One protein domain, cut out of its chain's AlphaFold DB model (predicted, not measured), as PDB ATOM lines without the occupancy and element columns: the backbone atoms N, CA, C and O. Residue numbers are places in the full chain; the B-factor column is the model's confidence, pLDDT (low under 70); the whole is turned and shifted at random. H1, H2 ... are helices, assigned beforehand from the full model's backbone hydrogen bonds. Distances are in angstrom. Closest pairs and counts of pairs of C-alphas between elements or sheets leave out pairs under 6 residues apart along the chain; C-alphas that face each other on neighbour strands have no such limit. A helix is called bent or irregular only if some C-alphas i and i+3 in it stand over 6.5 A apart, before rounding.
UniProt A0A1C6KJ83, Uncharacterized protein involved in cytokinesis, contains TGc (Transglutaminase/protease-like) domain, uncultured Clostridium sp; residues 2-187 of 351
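This is residues 2 to 187 of the 351 residues of the protein "Uncharacterized protein involved in cytokinesis, contains TGc (Transglutaminase/protease-like) domain" of uncultured Clostridium sp (UniProt A0A1C6KJ83). Four long helices make a loose slab, in a row H1, H5, H2, H4, with H1 slanting away from H2 toward its first residue. H3 and H7 sit at the end where H4 begins, and H6 packs across H5 at residues 139 to 143. The printed part has 186 residues with seven named helices, H1 to H7 in chain order, and no named strand: all helix. It is loose, with a radius of gyration of the C-alphas of 19.9 A, and spans 61 by 42 by 24 A.

Find C-alpha 2 at (66.284, 28.563, -39.133); from there H1 runs 37.8 A to residue 27. Next come H2, residues 32 to 53, 31.3 A, and H3, residues 55 to 70. H4, residues 74 to 108, runs 50.8 A, with a kink of 31 degrees near residue 102; it is only just irregular, C-alphas 103 and 106 being 6.6 A apart. H5, residues 116 to 146, runs 44.2 A; then look for H6, residues 162 to 174, and H7, residues 180 to 186, ending at (36.799, 10.730, -45.413).

Begin at the hub, H2, in a bundle of helices side by side with H1 and H5. H2 touches H5 at a shallow tilt of 23 degrees, C-alphas 38 and 130 closest at 4.9 A. H1 and H2 form a hairpin, C-alphas 21 and 34 closest at 5.0 A. H2 touches H4 at C-alphas 43 and 93, 5.3 A. H3 touches H4 at C-alphas 62 and 81, 6.0 A. H3 and H7 only just touch, with 3 pairs of C-alphas within 8 A, the closest being 56 and 182 at 7.2 A. Every O i to N i+4 pair is within hydrogen-bond range in H1, H2, H3, H5, H6 and H7; in H4, 28 of 31.

The farthest C-alphas, of Asp 73 and Ala 114, are 61.3 A apart. The printed part has no cut; H5 to H6 is the long link. Look for pLDDT under 70 at 34 residues, among them 147 to 153 and 172 to 187.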
ATOM      1  N   ASN A   2      67.623  28.688 -38.528       67.12
ATOM      2  CA  ASN A   2      66.284  28.563 -39.133       67.12
ATOM      3  C   ASN A   2      65.330  29.746 -38.863       67.12
ATOM      4  O   ASN A   2      64.575  30.124 -39.752       67.12
ATOM      5  N   GLU A   3      65.394  30.391 -37.692       80.19
ATOM      6  CA  GLU A   3      64.505  31.523 -37.362       80.19
ATOM      7  C   GLU A   3      64.760  32.754 -38.255       80.19
ATOM      8  O   GLU A   3      63.837  33.296 -38.860       80.19
ATOM      9  N   ILE A   4      66.026  33.159 -38.414       87.44
ATOM     10  CA  ILE A   4      66.402  34.298 -39.271       87.44
ATOM     11  C   ILE A   4      65.988  34.038 -40.724       87.44
ATOM     12  O   ILE A   4      65.454  34.930 -41.380       87.44
ATOM     13  N   LEU A   5      66.194  32.811 -41.216       89.25
ATOM     14  CA  LEU A   5      65.794  32.415 -42.564       89.25
ATOM     15  C   LEU A   5      64.269  32.484 -42.748       89.25
ATOM     16  O   LEU A   5      63.802  33.035 -43.741       89.25
ATOM     17  N   SER A   6      63.497  32.001 -41.770       90.38
ATOM     18  CA  SER A   6      62.032  32.077 -41.761       90.38
ATOM     19  C   SER A   6      61.529  33.520 -41.881       90.38
ATOM     20  O   SER A   6      60.750  33.846 -42.783       90.38
ATOM     21  N   TYR A   7      62.025  34.422 -41.029       91.56
ATOM     22  CA  TYR A   7      61.649  35.836 -41.087       91.56
ATOM     23  C   TYR A   7      62.123  36.517 -42.378       91.56
ATOM     24  O   TYR A   7      61.390  37.344 -42.924       91.56
ATOM     25  N   ALA A   8      63.293  36.147 -42.907       93.12
ATOM     26  CA  ALA A   8      63.791  36.664 -44.179       93.12
ATOM     27  C   ALA A   8      62.889  36.268 -45.362       93.12
ATOM     28  O   ALA A   8      62.582  37.118 -46.199       93.12
ATOM     29  N   ILE A   9      62.404  35.022 -45.406       93.19
ATOM     30  CA  ILE A   9      61.454  34.553 -46.430       93.19
ATOM     31  C   ILE A   9      60.140  35.341 -46.342       93.19
ATOM     32  O   ILE A   9      59.666  35.871 -47.349       93.19
ATOM     33  N   CYS A  10      59.576  35.485 -45.139       93.88
ATOM     34  CA  CYS A  10      58.364  36.278 -44.918       93.88
ATOM     35  C   CYS A  10      58.546  37.737 -45.365       93.88
ATOM     36  O   CYS A  10      57.705  38.299 -46.069       93.88
ATOM     37  N   PHE A  11      59.674  38.350 -45.006       95.19
ATOM     38  CA  PHE A  11      59.989  39.716 -45.404       95.19
ATOM     39  C   PHE A  11      60.124  39.858 -46.926       95.19
ATOM     40  O   PHE A  11      59.587  40.800 -47.513       95.19
ATOM     41  N   PHE A  12      60.760  38.888 -47.586       96.31
ATOM     42  CA  PHE A  12      60.876  38.854 -49.040       96.31
ATOM     43  C   PHE A  12      59.506  38.775 -49.732       96.31
ATOM     44  O   PHE A  12      59.244  39.541 -50.663       96.31
ATOM     45  N   ILE A  13      58.589  37.937 -49.236       94.56
ATOM     46  CA  ILE A  13      57.210  37.842 -49.751       94.56
ATOM     47  C   ILE A  13      56.477  39.187 -49.622       94.56
ATOM     48  O   ILE A  13      55.787  39.612 -50.552       94.56
ATOM     49  N   ILE A  14      56.658  39.898 -48.504       95.94
ATOM     50  CA  ILE A  14      56.078  41.235 -48.305       95.94
ATOM     51  C   ILE A  14      56.645  42.237 -49.318       95.94
ATOM     52  O   ILE A  14      55.874  42.979 -49.930       95.94
ATOM     53  N   ILE A  15      57.962  42.237 -49.555       96.81
ATOM     54  CA  ILE A  15      58.598  43.116 -50.552       96.81
ATOM     55  C   ILE A  15      58.044  42.851 -51.953       96.81
ATOM     56  O   ILE A  15      57.692  43.796 -52.666       96.81
ATOM     57  N   LEU A  16      57.923  41.585 -52.358       94.56
ATOM     58  CA  LEU A  16      57.303  41.225 -53.638       94.56
ATOM     59  C   LEU A  16      55.858  41.737 -53.712       94.56
ATOM     60  O   LEU A  16      55.439  42.317 -54.718       94.56
ATOM     61  N   GLY A  17      55.115  41.605 -52.612       92.75
ATOM     62  CA  GLY A  17      53.761  42.123 -52.482       92.75
ATOM     63  C   GLY A  17      53.669  43.632 -52.723       92.75
ATOM     64  O   GLY A  17      52.836  44.072 -53.523       92.75
ATOM     65  N   VAL A  18      54.540  44.406 -52.074       96.56
ATOM     66  CA  VAL A  18      54.635  45.872 -52.181       96.56
ATOM     67  C   VAL A  18      55.057  46.311 -53.576       96.56
ATOM     68  O   VAL A  18      54.371  47.126 -54.195       96.56
ATOM     69  N   THR A  19      56.154  45.762 -54.091       95.00
ATOM     70  CA  THR A  19      56.729  46.163 -55.382       95.00
ATOM     71  C   THR A  19      55.751  45.938 -56.534       95.00
ATOM     72  O   THR A  19      55.556  46.834 -57.358       95.00
ATOM     73  N   GLU A  20      55.066  44.792 -56.564       94.62
ATOM     74  CA  GLU A  20      54.044  44.505 -57.570       94.62
ATOM     75  C   GLU A  20      52.857  45.477 -57.469       94.62
ATOM     76  O   GLU A  20      52.440  46.051 -58.481       94.62
ATOM     77  N   SER A  21      52.329  45.685 -56.256       94.38
ATOM     78  CA  SER A  21      51.174  46.556 -56.020       94.38
ATOM     79  C   SER A  21      51.474  47.998 -56.429       94.38
ATOM     80  O   SER A  21      50.703  48.591 -57.181       94.38
ATOM     81  N   VAL A  22      52.622  48.546 -56.017       94.69
ATOM     82  CA  VAL A  22      53.045  49.907 -56.377       94.69
ATOM     83  C   VAL A  22      53.249  50.041 -57.886       94.69
ATOM     84  O   VAL A  22      52.701  50.962 -58.496       94.69
ATOM     85  N   LYS A  23      53.977  49.108 -58.517       94.25
ATOM     86  CA  LYS A  23      54.256  49.147 -59.963       94.25
ATOM     87  C   LYS A  23      52.969  49.141 -60.787       94.25
ATOM     88  O   LYS A  23      52.802  49.958 -61.693       94.25
ATOM     89  N   ARG A  24      52.040  48.234 -60.477       92.69
ATOM     90  CA  ARG A  24      50.764  48.113 -61.199       92.69
ATOM     91  C   ARG A  24      49.868  49.328 -60.972       92.69
ATOM     92  O   ARG A  24      49.266  49.815 -61.928       92.69
ATOM     93  N   SER A  25      49.820  49.849 -59.749       91.38
ATOM     94  CA  SER A  25      48.983  51.001 -59.418       91.38
ATOM     95  C   SER A  25      49.489  52.324 -59.986       91.38
ATOM     96  O   SER A  25      48.677  53.151 -60.401       91.38
ATOM     97  N   LEU A  26      50.809  52.510 -60.094       90.81
ATOM     98  CA  LEU A  26      51.392  53.649 -60.808       90.81
ATOM     99  C   LEU A  26      51.081  53.594 -62.307       90.81
ATOM    100  O   LEU A  26      50.607  54.588 -62.858       90.81
ATOM    101  N   ASN A  27      51.263  52.431 -62.944       89.62
ATOM    102  CA  ASN A  27      50.962  52.247 -64.367       89.62
ATOM    103  C   ASN A  27      49.477  52.480 -64.680       89.62
ATOM    104  O   ASN A  27      49.144  53.127 -65.667       89.62
ATOM    105  N   GLY A  28      48.581  51.977 -63.826       86.06
ATOM    106  CA  GLY A  28      47.136  52.163 -63.974       86.06
ATOM    107  C   GLY A  28      46.612  53.511 -63.470       86.06
ATOM    108  O   GLY A  28      45.417  53.777 -63.608       86.06
ATOM    109  N   ARG A  29      47.464  54.342 -62.848       86.94
ATOM    110  CA  ARG A  29      47.078  55.581 -62.145       86.94
ATOM    111  C   ARG A  29      45.909  55.376 -61.163       86.94
ATOM    112  O   ARG A  29      45.043  56.238 -61.024       86.94
ATOM    113  N   ASN A  30      45.848  54.215 -60.506       88.00
ATOM    114  CA  ASN A  30      44.821  53.886 -59.516       88.00
ATOM    115  C   ASN A  30      45.265  52.759 -58.566       88.00
ATOM    116  O   ASN A  30      46.029  51.878 -58.949       88.00
ATOM    117  N   VAL A  31      44.741  52.742 -57.334       90.19
ATOM    118  CA  VAL A  31      45.008  51.658 -56.361       90.19
ATOM    119  C   VAL A  31      44.022  50.497 -56.449       90.19
ATOM    120  O   VAL A  31      44.138  49.545 -55.684       90.19
ATOM    121  N   THR A  32      43.045  50.561 -57.361       89.50
ATOM    122  CA  THR A  32      41.970  49.565 -57.464       89.50
ATOM    123  C   THR A  32      42.542  48.172 -57.672       89.50
ATOM    124  O   THR A  32      42.102  47.245 -57.007       89.50
ATOM    125  N   PHE A  33      43.585  48.031 -58.495       89.50
ATOM    126  CA  PHE A  33      44.283  46.754 -58.660       89.50
ATOM    127  C   PHE A  33      44.826  46.200 -57.332       89.50
ATOM    128  O   PHE A  33      44.524  45.065 -56.970       89.50
ATOM    129  N   ALA A  34      45.607  46.993 -56.591       92.56
ATOM    130  CA  ALA A  34      46.211  46.557 -55.333       92.56
ATOM    131  C   ALA A  34      45.141  46.176 -54.295       92.56
ATOM    132  O   ALA A  34      45.255  45.143 -53.636       92.56
ATOM    133  N   LEU A  35      44.070  46.968 -54.212       93.38
ATOM    134  CA  LEU A  35      42.948  46.722 -53.314       93.38
ATOM    135  C   LEU A  35      42.163  45.460 -53.700       93.38
ATOM    136  O   LEU A  35      41.888  44.631 -52.841       93.38
ATOM    137  N   GLU A  36      41.853  45.257 -54.983       94.19
ATOM    138  CA  GLU A  36      41.182  44.037 -55.447       94.19
ATOM    139  C   GLU A  36      41.997  42.779 -55.136       94.19
ATOM    140  O   GLU A  36      41.423  41.763 -54.743       94.19
ATOM    141  N   ARG A  37      43.330  42.840 -55.257       95.06
ATOM    142  CA  ARG A  37      44.195  41.725 -54.852       95.06
ATOM    143  C   ARG A  37      44.117  41.485 -53.348       95.06
ATOM    144  O   ARG A  37      43.939  40.340 -52.957       95.06
ATOM    145  N   VAL A  38      44.182  42.520 -52.509       95.69
ATOM    146  CA  VAL A  38      44.017  42.363 -51.050       95.69
ATOM    147  C   VAL A  38      42.707  41.656 -50.711       95.69
ATOM    148  O   VAL A  38      42.728  40.665 -49.987       95.69
ATOM    149  N   LEU A  39      41.587  42.109 -51.279       96.50
ATOM    150  CA  LEU A  39      40.276  41.498 -51.038       96.50
ATOM    151  C   LEU A  39      40.235  40.030 -51.474       96.50
ATOM    152  O   LEU A  39      39.646  39.199 -50.790       96.50
ATOM    153  N   TYR A  40      40.902  39.699 -52.581       96.50
ATOM    154  CA  TYR A  40      41.024  38.324 -53.048       96.50
ATOM    155  C   TYR A  40      41.784  37.436 -52.047       96.50
ATOM    156  O   TYR A  40      41.255  36.408 -51.630       96.50
ATOM    157  N   TYR A  41      42.968  37.840 -51.577       95.50
ATOM    158  CA  TYR A  41      43.720  37.037 -50.597       95.50
ATOM    159  C   TYR A  41      43.021  36.958 -49.234       95.50
ATOM    160  O   TYR A  41      43.000  35.889 -48.632       95.50
ATOM    161  N   ILE A  42      42.383  38.040 -48.777       93.88
ATOM    162  CA  ILE A  42      41.556  38.015 -47.561       93.88
ATOM    163  C   ILE A  42      40.408  37.008 -47.717       93.88
ATOM    164  O   ILE A  42      40.161  36.224 -46.806       93.88
ATOM    165  N   SER A  43      39.733  36.982 -48.874       96.44
ATOM    166  CA  SER A  43      38.639  36.031 -49.112       96.44
ATOM    167  C   SER A  43      39.104  34.573 -49.090       96.44
ATOM    168  O   SER A  43      38.403  33.731 -48.534       96.44
ATOM    169  N   ILE A  44      40.295  34.277 -49.625       94.25
ATOM    170  CA  ILE A  44      40.899  32.941 -49.537       94.25
ATOM    171  C   ILE A  44      41.165  32.598 -48.074       94.25
ATOM    172  O   ILE A  44      40.688  31.573 -47.600       94.25
ATOM    173  N   PHE A  45      41.874  33.468 -47.350       89.50
ATOM    174  CA  PHE A  45      42.259  33.213 -45.965       89.50
ATOM    175  C   PHE A  45      41.045  32.976 -45.056       89.50
ATOM    176  O   PHE A  45      41.007  31.984 -44.335       89.50
ATOM    177  N   ILE A  46      40.019  33.829 -45.144       90.00
ATOM    178  CA  ILE A  46      38.773  33.670 -44.380       90.00
ATOM    179  C   ILE A  46      38.076  32.353 -44.737       90.00
ATOM    180  O   ILE A  46      37.590  31.664 -43.846       90.00
ATOM    181  N   THR A  47      38.034  31.988 -46.020       92.38
ATOM    182  CA  THR A  47      37.387  30.741 -46.451       92.38
ATOM    183  C   THR A  47      38.115  29.520 -45.902       92.38
ATOM    184  O   THR A  47      37.466  28.631 -45.358       92.38
ATOM    185  N   ILE A  48      39.451  29.497 -45.987       87.19
ATOM    186  CA  ILE A  48      40.269  28.429 -45.400       87.19
ATOM    187  C   ILE A  48      40.008  28.341 -43.896       87.19
ATOM    188  O   ILE A  48      39.766  27.252 -43.391       87.19
ATOM    189  N   LEU A  49      40.002  29.476 -43.191       82.44
ATOM    190  CA  LEU A  49      39.799  29.508 -41.745       82.44
ATOM    191  C   LEU A  49      38.409  28.993 -41.343       82.44
ATOM    192  O   LEU A  49      38.298  28.209 -40.411       82.44
ATOM    193  N   ILE A  50      37.350  29.391 -42.057       85.44
ATOM    194  CA  ILE A  50      35.986  28.897 -41.803       85.44
ATOM    195  C   ILE A  50      35.905  27.387 -42.024       85.44
ATOM    196  O   ILE A  50      35.298  26.695 -41.210       85.44
ATOM    197  N   ILE A  51      36.500  26.884 -43.111       84.81
ATOM    198  CA  ILE A  51      36.502  25.450 -43.403       84.81
ATOM    199  C   ILE A  51      37.285  24.695 -42.336       84.81
ATOM    200  O   ILE A  51      36.767  23.718 -41.812       84.81
ATOM    201  N   ALA A  52      38.478  25.167 -41.973       76.00
ATOM    202  CA  ALA A  52      39.311  24.540 -40.953       76.00
ATOM    203  C   ALA A  52      38.603  24.491 -39.589       76.00
ATOM    204  O   ALA A  52      38.522  23.433 -38.985       76.00
ATOM    205  N   LEU A  53      38.003  25.600 -39.140       75.00
ATOM    206  CA  LEU A  53      37.325  25.687 -37.836       75.00
ATOM    207  C   LEU A  53      35.982  24.940 -37.759       75.00
ATOM    208  O   LEU A  53      35.379  24.866 -36.685       75.00
ATOM    209  N   LYS A  54      35.432  24.495 -38.892       81.19
ATOM    210  CA  LYS A  54      34.126  23.816 -38.973       81.19
ATOM    211  C   LYS A  54      34.189  22.561 -39.830       81.19
ATOM    212  O   LYS A  54      33.170  22.165 -40.406       81.19
ATOM    213  N   ILE A  55      35.370  21.958 -39.920       75.50
ATOM    214  CA  ILE A  55      35.633  20.865 -40.845       75.50
ATOM    215  C   ILE A  55      34.684  19.691 -40.584       75.50
ATOM    216  O   ILE A  55      34.045  19.234 -41.525       75.50
ATOM    217  N   ASP A  56      34.432  19.337 -39.324       68.31
ATOM    218  CA  ASP A  56      33.563  18.214 -38.940       68.31
ATOM    219  C   ASP A  56      32.115  18.404 -39.402       68.31
ATOM    220  O   ASP A  56      31.489  17.517 -39.989       68.31
ATOM    221  N   VAL A  57      31.572  19.607 -39.189       79.00
ATOM    222  CA  VAL A  57      30.200  19.958 -39.583       79.00
ATOM    223  C   VAL A  57      30.062  19.940 -41.105       79.00
ATOM    224  O   VAL A  57      29.066  19.440 -41.638       79.00
ATOM    225  N   ILE A  58      31.060  20.481 -41.807       82.25
ATOM    226  CA  ILE A  58      31.092  20.544 -43.270       82.25
ATOM    227  C   ILE A  58      31.190  19.135 -43.857       82.25
ATOM    228  O   ILE A  58      30.395  18.780 -44.729       82.25
ATOM    229  N   ILE A  59      32.111  18.324 -43.341       74.81
ATOM    230  CA  ILE A  59      32.326  16.933 -43.735       74.81
ATOM    231  C   ILE A  59      31.049  16.122 -43.543       74.81
ATOM    232  O   ILE A  59      30.575  15.503 -44.495       74.81
ATOM    233  N   LYS A  60      30.416  16.191 -42.367       75.94
ATOM    234  CA  LYS A  60      29.155  15.487 -42.091       75.94
ATOM    235  C   LYS A  60      28.051  15.868 -43.081       75.94
ATOM    236  O   LYS A  60      27.303  15.006 -43.549       75.94
ATOM    237  N   GLY A  61      27.959  17.152 -43.431       81.00
ATOM    238  CA  GLY A  61      27.036  17.644 -44.453       81.00
ATOM    239  C   GLY A  61      27.327  17.072 -45.844       81.00
ATOM    240  O   GLY A  61      26.416  16.574 -46.506       81.00
ATOM    241  N   ILE A  62      28.592  17.097 -46.268       83.88
ATOM    242  CA  ILE A  62      29.043  16.572 -47.566       83.88
ATOM    243  C   ILE A  62      28.822  15.058 -47.658       83.88
ATOM    244  O   ILE A  62      28.289  14.577 -48.659       83.88
ATOM    245  N   THR A  63      29.144  14.303 -46.607       75.06
ATOM    246  CA  THR A  63      28.938  12.850 -46.549       75.06
ATOM    247  C   THR A  63      27.458  12.494 -46.666       75.06
ATOM    248  O   THR A  63      27.095  11.616 -47.452       75.06
ATOM    249  N   LYS A  64      26.573  13.233 -45.979       80.56
ATOM    250  CA  LYS A  64      25.118  13.077 -46.134       80.56
ATOM    251  C   LYS A  64      24.671  13.332 -47.577       80.56
ATOM    252  O   LYS A  64      23.815  12.609 -48.082       80.56
ATOM    253  N   ILE A  65      25.247  14.325 -48.256       79.00
ATOM    254  CA  ILE A  65      24.955  14.602 -49.670       79.00
ATOM    255  C   ILE A  65      25.395  13.426 -50.557       79.00
ATOM    256  O   ILE A  65      24.585  12.906 -51.326       79.00
ATOM    257  N   SER A  66      26.639  12.966 -50.411       77.50
ATOM    258  CA  SER A  66      27.203  11.875 -51.217       77.50
ATOM    259  C   SER A  66      26.418  10.567 -51.069       77.50
ATOM    260  O   SER A  66      26.010   9.967 -52.062       77.50
ATOM    261  N   ILE A  67      26.149  10.141 -49.833       71.62
ATOM    262  CA  ILE A  67      25.523   8.839 -49.564       71.62
ATOM    263  C   ILE A  67      24.009   8.901 -49.788       71.62
ATOM    264  O   ILE A  67      23.450   8.068 -50.499       71.62
ATOM    265  N   SER A  68      23.317   9.886 -49.204       75.25
ATOM    266  CA  SER A  68      21.846   9.895 -49.199       75.25
ATOM    267  C   SER A  68      21.230  10.375 -50.513       75.25
ATOM    268  O   SER A  68      20.133   9.934 -50.854       75.25
ATOM    269  N   TYR A  69      21.901  11.269 -51.246       73.31
ATOM    270  CA  TYR A  69      21.345  11.845 -52.475       73.31
ATOM    271  C   TYR A  69      21.975  11.258 -53.733       73.31
ATOM    272  O   TYR A  69      21.252  10.972 -54.685       73.31
ATOM    273  N   LEU A  70      23.298  11.069 -53.742       76.00
ATOM    274  CA  LEU A  70      24.017  10.586 -54.925       76.00
ATOM    275  C   LEU A  70      24.207   9.064 -54.937       76.00
ATOM    276  O   LEU A  70      24.446   8.510 -56.005       76.00
ATOM    277  N   LYS A  71      24.027   8.391 -53.788       79.38
ATOM    278  CA  LYS A  71      24.173   6.931 -53.625       79.38
ATOM    279  C   LYS A  71      25.519   6.406 -54.139       79.38
ATOM    280  O   LYS A  71      25.575   5.338 -54.739       79.38
ATOM    281  N   LEU A  72      26.579   7.187 -53.943       71.56
ATOM    282  CA  LEU A  72      27.938   6.824 -54.338       71.56
ATOM    283  C   LEU A  72      28.686   6.227 -53.144       71.56
ATOM    284  O   LEU A  72      28.656   6.802 -52.052       71.56
ATOM    285  N   ASP A  73      29.374   5.114 -53.374       67.69
ATOM    286  CA  ASP A  73      30.220   4.398 -52.422       67.69
ATOM    287  C   ASP A  73      31.648   4.197 -52.966       67.69
ATOM    288  O   ASP A  73      31.966   4.533 -54.116       67.69
ATOM    289  N   GLY A  74      32.540   3.729 -52.086       65.69
ATOM    290  CA  GLY A  74      33.961   3.536 -52.376       65.69
ATOM    291  C   GLY A  74      34.630   4.769 -52.996       65.69
ATOM    292  O   GLY A  74      34.289   5.915 -52.691       65.69
ATOM    293  N   ILE A  75      35.543   4.530 -53.943       66.44
ATOM    294  CA  ILE A  75      36.373   5.575 -54.565       66.44
ATOM    295  C   ILE A  75      35.559   6.688 -55.246       66.44
ATOM    296  O   ILE A  75      35.963   7.851 -55.247       66.44
ATOM    297  N   TYR A  76      34.393   6.361 -55.812       70.06
ATOM    298  CA  TYR A  76      33.530   7.349 -56.464       70.06
ATOM    299  C   TYR A  76      32.850   8.262 -55.443       70.06
ATOM    300  O   TYR A  76      32.679   9.456 -55.705       70.06
ATOM    301  N   GLY A  77      32.500   7.718 -54.273       70.56
ATOM    302  CA  GLY A  77      32.028   8.495 -53.135       70.56
ATOM    303  C   GLY A  77      33.083   9.493 -52.662       70.56
ATOM    304  O   GLY A  77      32.778  10.673 -52.501       70.56
ATOM    305  N   ASP A  78      34.337   9.071 -52.526       68.00
ATOM    306  CA  ASP A  78      35.397   9.941 -51.995       68.00
ATOM    307  C   ASP A  78      35.807  11.042 -52.965       68.00
ATOM    308  O   ASP A  78      35.899  12.210 -52.580       68.00
ATOM    309  N   VAL A  79      35.938  10.715 -54.255       71.69
ATOM    310  CA  VAL A  79      36.148  11.726 -55.300       71.69
ATOM    311  C   VAL A  79      35.001  12.740 -55.302       71.69
ATOM    312  O   VAL A  79      35.238  13.942 -55.446       71.69
ATOM    313  N   CYS A  80      33.759  12.292 -55.087       75.38
ATOM    314  CA  CYS A  80      32.610  13.185 -54.977       75.38
ATOM    315  C   CYS A  80      32.695  14.096 -53.742       75.38
ATOM    316  O   CYS A  80      32.509  15.306 -53.874       75.38
ATOM    317  N   LYS A  81      33.030  13.558 -52.561       77.44
ATOM    318  CA  LYS A  81      33.213  14.349 -51.330       77.44
ATOM    319  C   LYS A  81      34.293  15.423 -51.509       77.44
ATOM    320  O   LYS A  81      34.058  16.584 -51.166       77.44
ATOM    321  N   ILE A  82      35.436  15.072 -52.108       77.06
ATOM    322  CA  ILE A  82      36.522  16.017 -52.416       77.06
ATOM    323  C   ILE A  82      36.027  17.097 -53.385       77.06
ATOM    324  O   ILE A  82      36.222  18.287 -53.136       77.06
ATOM    325  N   ALA A  83      35.341  16.709 -54.463       82.50
ATOM    326  CA  ALA A  83      34.797  17.655 -55.432       82.50
ATOM    327  C   ALA A  83      33.775  18.617 -54.797       82.50
ATOM    328  O   ALA A  83      33.797  19.815 -55.088       82.50
ATOM    329  N   LEU A  84      32.917  18.125 -53.897       86.81
ATOM    330  CA  LEU A  84      31.957  18.938 -53.147       86.81
ATOM    331  C   LEU A  84      32.655  19.915 -52.194       86.81
ATOM    332  O   LEU A  84      32.248  21.074 -52.120       86.81
ATOM    333  N   LEU A  85      33.723  19.489 -51.513       87.50
ATOM    334  CA  LEU A  85      34.507  20.354 -50.629       87.50
ATOM    335  C   LEU A  85      35.217  21.466 -51.416       87.50
ATOM    336  O   LEU A  85      35.143  22.637 -51.041       87.50
ATOM    337  N   VAL A  86      35.848  21.120 -52.541       86.31
ATOM    338  CA  VAL A  86      36.486  22.087 -53.449       86.31
ATOM    339  C   VAL A  86      35.446  23.052 -54.027       86.31
ATOM    340  O   VAL A  86      35.668  24.264 -54.058       86.31
ATOM    341  N   GLY A  87      34.282  22.542 -54.431       91.00
ATOM    342  CA  GLY A  87      33.161  23.359 -54.889       91.00
ATOM    343  C   GLY A  87      32.683  24.340 -53.817       91.00
ATOM    344  O   GLY A  87      32.544  25.531 -54.094       91.00
ATOM    345  N   LEU A  88      32.499  23.869 -52.580       93.00
ATOM    346  CA  LEU A  88      32.116  24.700 -51.438       93.00
ATOM    347  C   LEU A  88      33.156  25.791 -51.155       93.00
ATOM    348  O   LEU A  88      32.781  26.946 -50.950       93.00
ATOM    349  N   PHE A  89      34.448  25.452 -51.200       93.69
ATOM    350  CA  PHE A  89      35.532  26.421 -51.056       93.69
ATOM    351  C   PHE A  89      35.406  27.554 -52.080       93.69
ATOM    352  O   PHE A  89      35.367  28.726 -51.702       93.69
ATOM    353  N   PHE A  90      35.283  27.231 -53.371       94.94
ATOM    354  CA  PHE A  90      35.162  28.258 -54.408       94.94
ATOM    355  C   PHE A  90      33.873  29.072 -54.268       94.94
ATOM    356  O   PHE A  90      33.904  30.289 -54.448       94.94
ATOM    357  N   LEU A  91      32.753  28.443 -53.896       95.75
ATOM    358  CA  LEU A  91      31.489  29.145 -53.659       95.75
ATOM    359  C   LEU A  91      31.616  30.182 -52.537       95.75
ATOM    360  O   LEU A  91      31.223  31.337 -52.725       95.75
ATOM    361  N   LEU A  92      32.191  29.801 -51.394       95.06
ATOM    362  CA  LEU A  92      32.410  30.703 -50.262       95.06
ATOM    363  C   LEU A  92      33.409  31.809 -50.619       95.06
ATOM    364  O   LEU A  92      33.108  32.992 -50.439       95.06
ATOM    365  N   GLN A  93      34.556  31.447 -51.194       96.75
ATOM    366  CA  GLN A  93      35.617  32.386 -51.556       96.75
ATOM    367  C   GLN A  93      35.128  33.437 -52.559       96.75
ATOM    368  O   GLN A  93      35.323  34.636 -52.337       96.75
ATOM    369  N   VAL A  94      34.456  33.015 -53.635       96.81
ATOM    370  CA  VAL A  94      33.911  33.927 -54.651       96.81
ATOM    371  C   VAL A  94      32.829  34.815 -54.046       96.81
ATOM    372  O   VAL A  94      32.826  36.019 -54.306       96.81
ATOM    373  N   SER A  95      31.955  34.267 -53.198       95.94
ATOM    374  CA  SER A  95      30.918  35.050 -52.516       95.94
ATOM    375  C   SER A  95      31.532  36.144 -51.642       95.94
ATOM    376  O   SER A  95      31.189  37.320 -51.798       95.94
ATOM    377  N   PHE A  96      32.502  35.801 -50.786       96.50
ATOM    378  CA  PHE A  96      33.204  36.780 -49.953       96.50
ATOM    379  C   PHE A  96      33.940  37.827 -50.784       96.50
ATOM    380  O   PHE A  96      33.866  39.020 -50.476       96.50
ATOM    381  N   TYR A  97      34.623  37.414 -51.854       97.56
ATOM    382  CA  TYR A  97      35.322  38.337 -52.742       97.56
ATOM    383  C   TYR A  97      34.355  39.316 -53.416       97.56
ATOM    384  O   TYR A  97      34.575  40.523 -53.373       97.56
ATOM    385  N   VAL A  98      33.257  38.831 -54.004       97.12
ATOM    386  CA  VAL A  98      32.282  39.678 -54.710       97.12
ATOM    387  C   VAL A  98      31.594  40.650 -53.750       97.12
ATOM    388  O   VAL A  98      31.485  41.838 -54.066       97.12
ATOM    389  N   ILE A  99      31.178  40.182 -52.568       96.31
ATOM    390  CA  ILE A  99      30.534  41.020 -51.546       96.31
ATOM    391  C   ILE A  99      31.501  42.105 -51.063       96.31
ATOM    392  O   ILE A  99      31.179  43.294 -51.132       96.31
ATOM    393  N   SER A 100      32.707  41.721 -50.635       95.12
ATOM    394  CA  SER A 100      33.707  42.674 -50.137       95.12
ATOM    395  C   SER A 100      34.140  43.665 -51.218       95.12
ATOM    396  O   SER A 100      34.219  44.864 -50.952       95.12
ATOM    397  N   LYS A 101      34.322  43.214 -52.466       95.31
ATOM    398  CA  LYS A 101      34.614  44.078 -53.617       95.31
ATOM    399  C   LYS A 101      33.524  45.123 -53.830       95.31
ATOM    400  O   LYS A 101      33.835  46.300 -54.014       95.31
ATOM    401  N   LYS A 102      32.253  44.717 -53.788       95.38
ATOM    402  CA  LYS A 102      31.112  45.617 -54.005       95.38
ATOM    403  C   LYS A 102      30.990  46.680 -52.910       95.38
ATOM    404  O   LYS A 102      30.599  47.800 -53.217       95.38
ATOM    405  N   ILE A 103      31.343  46.343 -51.671       94.44
ATOM    406  CA  ILE A 103      31.285  47.258 -50.521       94.44
ATOM    407  C   ILE A 103      32.497  48.199 -50.499       94.44
ATOM    408  O   ILE A 103      32.341  49.411 -50.369       94.44
ATOM    409  N   ILE A 104      33.706  47.653 -50.646       94.00
ATOM    410  CA  ILE A 104      34.949  48.364 -50.329       94.00
ATOM    411  C   ILE A 104      35.459  49.177 -51.524       94.00
ATOM    412  O   ILE A 104      35.853  50.326 -51.346       94.00
ATOM    413  N   ILE A 105      35.427  48.650 -52.757       91.19
ATOM    414  CA  ILE A 105      35.985  49.362 -53.928       91.19
ATOM    415  C   ILE A 105      35.369  50.759 -54.144       91.19
ATOM    416  O   ILE A 105      36.134  51.691 -54.414       91.19
ATOM    417  N   PRO A 106      34.040  50.970 -54.014       91.06
ATOM    418  CA  PRO A 106      33.447  52.297 -54.171       91.06
ATOM    419  C   PRO A 106      34.006  53.348 -53.207       91.06
ATOM    420  O   PRO A 106      34.149  54.501 -53.605       91.06
ATOM    421  N   MET A 107      34.394  52.959 -51.988       88.75
ATOM    422  CA  MET A 107      34.952  53.873 -50.979       88.75
ATOM    423  C   MET A 107      36.314  54.446 -51.395       88.75
ATOM    424  O   MET A 107      36.695  55.530 -50.967       88.75
ATOM    425  N   PHE A 108      37.037  53.739 -52.269       84.25
ATOM    426  CA  PHE A 108      38.345  54.150 -52.785       84.25
ATOM    427  C   PHE A 108      38.267  54.780 -54.184       84.25
ATOM    428  O   PHE A 108      39.284  55.175 -54.770       84.25
ATOM    429  N   LYS A 109      37.054  54.899 -54.738       76.38
ATOM    430  CA  LYS A 109      36.805  55.468 -56.062       76.38
ATOM    431  C   LYS A 109      36.895  56.995 -55.983       76.38
ATOM    432  O   LYS A 109      35.990  57.656 -55.501       76.38
ATOM    433  N   GLY A 110      37.996  57.558 -56.481       69.31
ATOM    434  CA  GLY A 110      38.211  59.014 -56.554       69.31
ATOM    435  C   GLY A 110      39.448  59.518 -55.811       69.31
ATOM    436  O   GLY A 110      40.001  60.539 -56.204       69.31
ATOM    437  N   LEU A 111      39.971  58.748 -54.850       68.31
ATOM    438  CA  LEU A 111      41.181  59.073 -54.073       68.31
ATOM    439  C   LEU A 111      42.477  59.177 -54.912       68.31
ATOM    440  O   LEU A 111      43.498  59.619 -54.404       68.31
ATOM    441  N   ASN A 112      42.461  58.789 -56.195       59.81
ATOM    442  CA  ASN A 112      43.673  58.391 -56.925       59.81
ATOM    443  C   ASN A 112      43.989  59.113 -58.235       59.81
ATOM    444  O   ASN A 112      44.958  58.745 -58.889       59.81
ATOM    445  N   LYS A 113      43.211  60.102 -58.681       63.56
ATOM    446  CA  LYS A 113      43.398  60.576 -60.065       63.56
ATOM    447  C   LYS A 113      44.590  61.515 -60.295       63.56
ATOM    448  O   LYS A 113      44.996  61.640 -61.444       63.56
ATOM    449  N   ALA A 114      45.177  62.133 -59.264       63.22
ATOM    450  CA  ALA A 114      46.197  63.175 -59.472       63.22
ATOM    451  C   ALA A 114      47.492  63.047 -58.643       63.22
ATOM    452  O   ALA A 114      48.507  63.617 -59.036       63.22
ATOM    453  N   ASN A 115      47.506  62.307 -57.527       84.12
ATOM    454  CA  ASN A 115      48.650  62.311 -56.607       84.12
ATOM    455  C   ASN A 115      49.435  60.989 -56.637       84.12
ATOM    456  O   ASN A 115      49.030  59.990 -56.044       84.12
ATOM    457  N   SER A 116      50.598  61.004 -57.298       86.44
ATOM    458  CA  SER A 116      51.479  59.831 -57.404       86.44
ATOM    459  C   SER A 116      52.031  59.379 -56.047       86.44
ATOM    460  O   SER A 116      52.192  58.182 -55.834       86.44
ATOM    461  N   ILE A 117      52.263  60.306 -55.109       89.81
ATOM    462  CA  ILE A 117      52.749  59.984 -53.757       89.81
ATOM    463  C   ILE A 117      51.677  59.199 -52.998       89.81
ATOM    464  O   ILE A 117      51.963  58.155 -52.415       89.81
ATOM    465  N   LEU A 118      50.424  59.655 -53.067       88.88
ATOM    466  CA  LEU A 118      49.303  58.978 -52.416       88.88
ATOM    467  C   LEU A 118      49.081  57.565 -52.979       88.88
ATOM    468  O   LEU A 118      48.855  56.632 -52.209       88.88
ATOM    469  N   ILE A 119      49.215  57.384 -54.301       89.62
ATOM    470  CA  ILE A 119      49.147  56.059 -54.938       89.62
ATOM    471  C   ILE A 119      50.232  55.139 -54.376       89.62
ATOM    472  O   ILE A 119      49.929  53.996 -54.039       89.62
ATOM    473  N   VAL A 120      51.477  55.612 -54.257       92.88
ATOM    474  CA  VAL A 120      52.585  54.804 -53.721       92.88
ATOM    475  C   VAL A 120      52.307  54.394 -52.278       92.88
ATOM    476  O   VAL A 120      52.412  53.209 -51.969       92.88
ATOM    477  N   ILE A 121      51.903  55.330 -51.416       93.31
ATOM    478  CA  ILE A 121      51.618  55.051 -49.999       93.31
ATOM    479  C   ILE A 121      50.511  53.998 -49.866       93.31
ATOM    480  O   ILE A 121      50.723  52.949 -49.258       93.31
ATOM    481  N   LEU A 122      49.350  54.233 -50.484       92.62
ATOM    482  CA  LEU A 122      48.208  53.321 -50.386       92.62
ATOM    483  C   LEU A 122      48.516  51.946 -50.992       92.62
ATOM    484  O   LEU A 122      48.201  50.919 -50.395       92.62
ATOM    485  N   SER A 123      49.177  51.907 -52.152       93.50
ATOM    486  CA  SER A 123      49.541  50.640 -52.802       93.50
ATOM    487  C   SER A 123      50.594  49.868 -52.015       93.50
ATOM    488  O   SER A 123      50.597  48.639 -52.068       93.50
ATOM    489  N   SER A 124      51.460  50.559 -51.269       95.88
ATOM    490  CA  SER A 124      52.419  49.920 -50.365       95.88
ATOM    491  C   SER A 124      51.699  49.287 -49.182       95.88
ATOM    492  O   SER A 124      51.930  48.116 -48.904       95.88
ATOM    493  N   ILE A 125      50.752  49.998 -48.556       95.75
ATOM    494  CA  ILE A 125      49.911  49.448 -47.479       95.75
ATOM    495  C   ILE A 125      49.163  48.202 -47.971       95.75
ATOM    496  O   ILE A 125      49.246  47.143 -47.353       95.75
ATOM    497  N   PHE A 126      48.493  48.286 -49.124       95.31
ATOM    498  CA  PHE A 126      47.802  47.130 -49.704       95.31
ATOM    499  C   PHE A 126      48.765  45.997 -50.073       95.31
ATOM    500  O   PHE A 126      48.454  44.829 -49.865       95.31
ATOM    501  N   GLY A 127      49.955  46.317 -50.579       95.00
ATOM    502  CA  GLY A 127      51.002  45.335 -50.844       95.00
ATOM    503  C   GLY A 127      51.471  44.594 -49.591       95.00
ATOM    504  O   GLY A 127      51.608  43.374 -49.646       95.00
ATOM    505  N   ILE A 128      51.633  45.300 -48.466       96.38
ATOM    506  CA  ILE A 128      51.973  44.702 -47.168       96.38
ATOM    507  C   ILE A 128      50.862  43.753 -46.721       96.38
ATOM    508  O   ILE A 128      51.138  42.590 -46.440       96.38
ATOM    509  N   VAL A 129      49.603  44.207 -46.723       95.62
ATOM    510  CA  VAL A 129      48.458  43.370 -46.323       95.62
ATOM    511  C   VAL A 129      48.361  42.121 -47.204       95.62
ATOM    512  O   VAL A 129      48.221  41.016 -46.689       95.62
ATOM    513  N   LYS A 130      48.507  42.269 -48.527       94.00
ATOM    514  CA  LYS A 130      48.547  41.148 -49.482       94.00
ATOM    515  C   LYS A 130      49.666  40.154 -49.146       94.00
ATOM    516  O   LYS A 130      49.431  38.947 -49.171       94.00
ATOM    517  N   GLY A 131      50.864  40.653 -48.834       92.56
ATOM    518  CA  GLY A 131      52.011  39.834 -48.438       92.56
ATOM    519  C   GLY A 131      51.740  39.046 -47.157       92.56
ATOM    520  O   GLY A 131      51.915  37.832 -47.148       92.56
ATOM    521  N   ILE A 132      51.216  39.708 -46.121       93.81
ATOM    522  CA  ILE A 132      50.837  39.065 -44.853       93.81
ATOM    523  C   ILE A 132      49.790  37.972 -45.091       93.81
ATOM    524  O   ILE A 132      49.969  36.853 -44.622       93.81
ATOM    525  N   MET A 133      48.732  38.247 -45.860       92.94
ATOM    526  CA  MET A 133      47.715  37.231 -46.167       92.94
ATOM    527  C   MET A 133      48.298  36.038 -46.930       92.94
ATOM    528  O   MET A 133      47.933  34.902 -46.653       92.94
ATOM    529  N   SER A 134      49.227  36.278 -47.859       92.38
ATOM    530  CA  SER A 134      49.900  35.204 -48.603       92.38
ATOM    531  C   SER A 134      50.722  34.304 -47.675       92.38
ATOM    532  O   SER A 134      50.675  33.085 -47.816       92.38
ATOM    533  N   ILE A 135      51.421  34.897 -46.701       93.44
ATOM    534  CA  ILE A 135      52.170  34.164 -45.671       93.44
ATOM    535  C   ILE A 135      51.222  33.329 -44.813       93.44
ATOM    536  O   ILE A 135      51.465  32.144 -44.628       93.44
ATOM    537  N   LEU A 136      50.123  33.915 -44.326       90.62
ATOM    538  CA  LEU A 136      49.164  33.192 -43.490       90.62
ATOM    539  C   LEU A 136      48.521  32.017 -44.237       90.62
ATOM    540  O   LEU A 136      48.426  30.933 -43.678       90.62
ATOM    541  N   ILE A 137      48.132  32.200 -45.503       90.75
ATOM    542  CA  ILE A 137      47.598  31.112 -46.340       90.75
ATOM    543  C   ILE A 137      48.626  29.986 -46.482       90.75
ATOM    544  O   ILE A 137      48.282  28.816 -46.325       90.75
ATOM    545  N   PHE A 138      49.887  30.334 -46.750       91.56
ATOM    546  CA  PHE A 138      50.962  29.354 -46.853       91.56
ATOM    547  C   PHE A 138      51.206  28.624 -45.524       91.56
ATOM    548  O   PHE A 138      51.359  27.408 -45.527       91.56
ATOM    549  N   PHE A 139      51.175  29.330 -44.389       90.69
ATOM    550  CA  PHE A 139      51.303  28.710 -43.069       90.69
ATOM    551  C   PHE A 139      50.173  27.728 -42.792       90.69
ATOM    552  O   PHE A 139      50.463  26.618 -42.367       90.69
ATOM    553  N   VAL A 140      48.915  28.080 -43.080       85.06
ATOM    554  CA  VAL A 140      47.806  27.129 -42.911       85.06
ATOM    555  C   VAL A 140      48.012  25.888 -43.780       85.06
ATOM    556  O   VAL A 140      47.876  24.777 -43.280       85.06
ATOM    557  N   ALA A 141      48.395  26.054 -45.048       84.06
ATOM    558  CA  ALA A 141      48.662  24.921 -45.934       84.06
ATOM    559  C   ALA A 141      49.796  24.022 -45.408       84.06
ATOM    560  O   ALA A 141      49.683  22.799 -45.452       84.06
ATOM    561  N   LEU A 142      50.862  24.623 -44.873       85.81
ATOM    562  CA  LEU A 142      51.990  23.899 -44.293       85.81
ATOM    563  C   LEU A 142      51.608  23.163 -43.003       85.81
ATOM    564  O   LEU A 142      51.985  22.009 -42.835       85.81
ATOM    565  N   ILE A 143      50.826  23.801 -42.126       81.88
ATOM    566  CA  ILE A 143      50.293  23.190 -40.898       81.88
ATOM    567  C   ILE A 143      49.418  21.990 -41.262       81.88
ATOM    568  O   ILE A 143      49.603  20.907 -40.715       81.88
ATOM    569  N   MET A 144      48.500  22.153 -42.221       74.50
ATOM    570  CA  MET A 144      47.658  21.056 -42.700       74.50
ATOM    571  C   MET A 144      48.496  19.911 -43.267       74.50
ATOM    572  O   MET A 144      48.245  18.762 -42.923       74.50
ATOM    573  N   TYR A 145      49.510  20.204 -44.088       72.50
ATOM    574  CA  TYR A 145      50.428  19.191 -44.609       72.50
ATOM    575  C   TYR A 145      51.156  18.448 -43.480       72.50
ATOM    576  O   TYR A 145      51.071  17.225 -43.414       72.50
ATOM    577  N   ASN A 146      51.800  19.171 -42.558       74.56
ATOM    578  CA  ASN A 146      52.567  18.600 -41.442       74.56
ATOM    579  C   ASN A 146      51.711  17.787 -40.454       74.56
ATOM    580  O   ASN A 146      52.257  16.974 -39.708       74.56
ATOM    581  N   ASN A 147      50.397  18.021 -40.432       68.00
ATOM    582  CA  ASN A 147      49.433  17.290 -39.609       68.00
ATOM    583  C   ASN A 147      48.699  16.177 -40.376       68.00
ATOM    584  O   ASN A 147      47.848  15.518 -39.796       68.00
ATOM    585  N   THR A 148      48.974  15.986 -41.670       59.16
ATOM    586  CA  THR A 148      48.320  14.958 -42.494       59.16
ATOM    587  C   THR A 148      49.359  14.139 -43.259       59.16
ATOM    588  O   THR A 148      49.922  13.187 -42.737       59.16
ATOM    589  N   ILE A 149      49.666  14.523 -44.496       56.62
ATOM    590  CA  ILE A 149      50.551  13.787 -45.409       56.62
ATOM    591  C   ILE A 149      52.010  13.824 -44.925       56.62
ATOM    592  O   ILE A 149      52.779  12.898 -45.156       56.62
ATOM    593  N   GLY A 150      52.402  14.914 -44.271       50.22
ATOM    594  CA  GLY A 150      53.764  15.188 -43.833       50.22
ATOM    595  C   GLY A 150      54.094  14.715 -42.422       50.22
ATOM    596  O   GLY A 150      55.117  15.153 -41.909       50.22
ATOM    597  N   ILE A 151      53.276  13.872 -41.775       57.38
ATOM    598  CA  ILE A 151      53.521  13.418 -40.387       57.38
ATOM    599  C   ILE A 151      54.931  12.825 -40.231       57.38
ATOM    600  O   ILE A 151      55.639  13.172 -39.290       57.38
ATOM    601  N   TYR A 152      55.373  12.027 -41.207       45.81
ATOM    602  CA  TYR A 152      56.696  11.386 -41.219       45.81
ATOM    603  C   TYR A 152      57.774  12.174 -41.988       45.81
ATOM    604  O   TYR A 152      58.929  11.764 -42.038       45.81
ATOM    605  N   ASN A 153      57.415  13.303 -42.607       69.75
ATOM    606  CA  ASN A 153      58.340  14.173 -43.339       69.75
ATOM    607  C   ASN A 153      57.956  15.643 -43.130       69.75
ATOM    608  O   ASN A 153      57.525  16.348 -44.051       69.75
ATOM    609  N   ARG A 154      58.041  16.079 -41.873       73.62
ATOM    610  CA  ARG A 154      57.615  17.417 -41.478       73.62
ATOM    611  C   ARG A 154      58.528  18.480 -42.063       73.62
ATOM    612  O   ARG A 154      59.752  18.383 -42.055       73.62
ATOM    613  N   ILE A 155      57.911  19.555 -42.533       81.69
ATOM    614  CA  ILE A 155      58.624  20.748 -42.966       81.69
ATOM    615  C   ILE A 155      58.683  21.715 -41.783       81.69
ATOM    616  O   ILE A 155      57.770  22.513 -41.566       81.69
ATOM    617  N   ASP A 156      59.797  21.683 -41.051       85.44
ATOM    618  CA  ASP A 156      60.017  22.495 -39.842       85.44
ATOM    619  C   ASP A 156      60.660  23.863 -40.119       85.44
ATOM    620  O   ASP A 156      61.153  24.545 -39.220       85.44
ATOM    621  N   LEU A 157      60.643  24.320 -41.374       86.38
ATOM    622  CA  LEU A 157      61.263  25.589 -41.778       86.38
ATOM    623  C   LEU A 157      60.713  26.806 -41.004       86.38
ATOM    624  O   LEU A 157      61.432  27.787 -40.802       86.38
ATOM    625  N   PHE A 158      59.451  26.750 -40.569       89.19
ATOM    626  CA  PHE A 158      58.757  27.839 -39.869       89.19
ATOM    627  C   PHE A 158      58.429  27.524 -38.407       89.19
ATOM    628  O   PHE A 158      57.775  28.345 -37.770       89.19
ATOM    629  N   SER A 159      58.897  26.396 -37.859       82.81
ATOM    630  CA  SER A 159      58.544  25.958 -36.501       82.81
ATOM    631  C   SER A 159      58.896  26.991 -35.429       82.81
ATOM    632  O   SER A 159      58.081  27.229 -34.558       82.81
ATOM    633  N   ASN A 160      60.027  27.692 -35.561       84.00
ATOM    634  CA  ASN A 160      60.457  28.752 -34.631       84.00
ATOM    635  C   ASN A 160      59.830  30.136 -34.912       84.00
ATOM    636  O   ASN A 160      60.265  31.149 -34.360       84.00
ATOM    637  N   ASN A 161      58.881  30.247 -35.848       89.69
ATOM    638  CA  ASN A 161      58.235  31.518 -36.160       89.69
ATOM    639  C   ASN A 161      57.016  31.722 -35.258       89.69
ATOM    640  O   ASN A 161      56.018  31.025 -35.397       89.69
ATOM    641  N   LYS A 162      57.031  32.760 -34.419       88.38
ATOM    642  CA  LYS A 162      55.945  33.035 -33.454       88.38
ATOM    643  C   LYS A 162      54.547  33.147 -34.075       88.38
ATOM    644  O   LYS A 162      53.552  32.837 -33.424       88.38
ATOM    645  N   VAL A 163      54.446  33.645 -35.313       86.44
ATOM    646  CA  VAL A 163      53.156  33.742 -36.020       86.44
ATOM    647  C   VAL A 163      52.692  32.356 -36.458       86.44
ATOM    648  O   VAL A 163      51.509  32.052 -36.333       86.44
ATOM    649  N   TYR A 164      53.619  31.525 -36.938       88.38
ATOM    650  CA  TYR A 164      53.350  30.137 -37.300       88.38
ATOM    651  C   TYR A 164      52.948  29.312 -36.073       88.38
ATOM    652  O   TYR A 164      51.897  28.685 -36.102       88.38
ATOM    653  N   GLU A 165      53.715  29.375 -34.980       85.44
ATOM    654  CA  GLU A 165      53.429  28.653 -33.730       85.44
ATOM    655  C   GLU A 165      52.030  28.971 -33.200       85.44
ATOM    656  O   GLU A 165      51.240  28.066 -32.945       85.44
ATOM    657  N   LYS A 166      51.688  30.264 -33.108       84.69
ATOM    658  CA  LYS A 166      50.371  30.700 -32.631       84.69
ATOM    659  C   LYS A 166      49.234  30.229 -33.540       84.69
ATOM    660  O   LYS A 166      48.157  29.884 -33.059       84.69
ATOM    661  N   LEU A 167      49.447  30.240 -34.854       81.06
ATOM    662  CA  LEU A 167      48.456  29.747 -35.807       81.06
ATOM    663  C   LEU A 167      48.303  28.223 -35.704       81.06
ATOM    664  O   LEU A 167      47.185  27.720 -35.721       81.06
ATOM    665  N   SER A 168      49.415  27.505 -35.546       82.25
ATOM    666  CA  SER A 168      49.441  26.055 -35.363       82.25
ATOM    667  C   SER A 168      48.722  25.637 -34.085       82.25
ATOM    668  O   SER A 168      47.941  24.692 -34.127       82.25
ATOM    669  N   SER A 169      48.927  26.343 -32.967       78.56
ATOM    670  CA  SER A 169      48.253  26.031 -31.703       78.56
ATOM    671  C   SER A 169      46.743  26.260 -31.771       78.56
ATOM    672  O   SER A 169      45.983  25.446 -31.263       78.56
ATOM    673  N   GLU A 170      46.298  27.339 -32.422       74.00
ATOM    674  CA  GLU A 170      44.870  27.658 -32.562       74.00
ATOM    675  C   GLU A 170      44.145  26.652 -33.470       74.00
ATOM    676  O   GLU A 170      43.009  26.261 -33.206       74.00
ATOM    677  N   ILE A 171      44.813  26.212 -34.540       70.62
ATOM    678  CA  ILE A 171      44.290  25.170 -35.426       70.62
ATOM    679  C   ILE A 171      44.274  23.821 -34.693       70.62
ATOM    680  O   ILE A 171      43.277  23.117 -34.771       70.62
ATOM    681  N   ALA A 172      45.320  23.480 -33.932       66.75
ATOM    682  CA  ALA A 172      45.389  22.227 -33.177       66.75
ATOM    683  C   ALA A 172      44.335  22.132 -32.057       66.75
ATOM    684  O   ALA A 172      43.689  21.101 -31.931       66.75
ATOM    685  N   GLN A 173      44.106  23.205 -31.287       60.09
ATOM    686  CA  GLN A 173      43.099  23.220 -30.211       60.09
ATOM    687  C   GLN A 173      41.658  23.080 -30.717       60.09
ATOM    688  O   GLN A 173      40.811  22.580 -29.990       60.09
ATOM    689  N   ASN A 174      41.373  23.514 -31.947       54.06
ATOM    690  CA  ASN A 174      40.061  23.318 -32.569       54.06
ATOM    691  C   ASN A 174      39.958  21.992 -33.342       54.06
ATOM    692  O   ASN A 174      38.859  21.611 -33.731       54.06
ATOM    693  N   ASN A 175      41.085  21.305 -33.557       51.78
ATOM    694  CA  ASN A 175      41.177  20.025 -34.255       51.78
ATOM    695  C   ASN A 175      41.318  18.828 -33.300       51.78
ATOM    696  O   ASN A 175      41.431  17.707 -33.779       51.78
ATOM    697  N   SER A 176      41.305  19.017 -31.975       43.91
ATOM    698  CA  SER A 176      41.331  17.898 -31.015       43.91
ATOM    699  C   SER A 176      40.080  17.007 -31.076       43.91
ATOM    700  O   SER A 176      40.072  15.949 -30.461       43.91
ATOM    701  N   ASP A 177      39.058  17.430 -31.829       42.56
ATOM    702  CA  ASP A 177      37.841  16.671 -32.144       42.56
ATOM    703  C   ASP A 177      37.802  16.167 -33.604       42.56
ATOM    704  O   ASP A 177      36.779  15.625 -34.025       42.56
ATOM    705  N   LEU A 178      38.894  16.290 -34.383       44.72
ATOM    706  CA  LEU A 178      39.075  15.480 -35.599       44.72
ATOM    707  C   LEU A 178      39.321  14.042 -35.143       44.72
ATOM    708  O   LEU A 178      40.447  13.555 -35.117       44.72
ATOM    709  N   THR A 179      38.245  13.401 -34.701       44.75
ATOM    710  CA  THR A 179      38.218  12.011 -34.289       44.75
ATOM    711  C   THR A 179      38.768  11.147 -35.414       44.75
ATOM    712  O   THR A 179      38.556  11.438 -36.597       44.75
ATOM    713  N   ASP A 180      39.424  10.048 -35.045       44.53
ATOM    714  CA  ASP A 180      39.795   8.971 -35.968       44.53
ATOM    715  C   ASP A 180      38.614   8.596 -36.879       44.53
ATOM    716  O   ASP A 180      38.793   8.367 -38.068       44.53
ATOM    717  N   GLU A 181      37.383   8.720 -36.368       41.34
ATOM    718  CA  GLU A 181      36.118   8.574 -37.091       41.34
ATOM    719  C   GLU A 181      35.988   9.485 -38.334       41.34
ATOM    720  O   GLU A 181      35.409   9.076 -39.338       41.34
ATOM    721  N   ILE A 182      36.489  10.724 -38.330       44.31
ATOM    722  CA  ILE A 182      36.411  11.634 -39.490       44.31
ATOM    723  C   ILE A 182      37.479  11.293 -40.525       44.31
ATOM    724  O   ILE A 182      37.178  11.305 -41.721       44.31
ATOM    725  N   VAL A 183      38.693  10.954 -40.083       45.53
ATOM    726  CA  VAL A 183      39.762  10.467 -40.965       45.53
ATOM    727  C   VAL A 183      39.327   9.156 -41.622       45.53
ATOM    728  O   VAL A 183      39.389   9.050 -42.841       45.53
ATOM    729  N   GLU A 184      38.754   8.234 -40.852       42.41
ATOM    730  CA  GLU A 184      38.219   6.941 -41.290       42.41
ATOM    731  C   GLU A 184      36.971   7.073 -42.187       42.41
ATOM    732  O   GLU A 184      36.752   6.255 -43.071       42.41
ATOM    733  N   ASN A 185      36.164   8.135 -42.047       44.31
ATOM    734  CA  ASN A 185      34.992   8.377 -42.910       44.31
ATOM    735  C   ASN A 185      35.294   9.167 -44.204       44.31
ATOM    736  O   ASN A 185      34.522   9.097 -45.178       44.31
ATOM    737  N   PHE A 186      36.360   9.975 -44.226       42.50
ATOM    738  CA  PHE A 186      36.799  10.730 -45.413       42.50
ATOM    739  C   PHE A 186      37.841   9.984 -46.240       42.50
ATOM    740  O   PHE A 186      37.887  10.148 -47.458       42.50
ATOM    741  N   LEU A 187      38.624   9.145 -45.576       40.28
ATOM    742  CA  LEU A 187      39.408   8.079 -46.157       40.28
ATOM    743  C   LEU A 187      38.740   6.770 -45.734       40.28
ATOM    744  O   LEU A 187      39.283   6.100 -44.856       40.28
TER     745      LEU A 187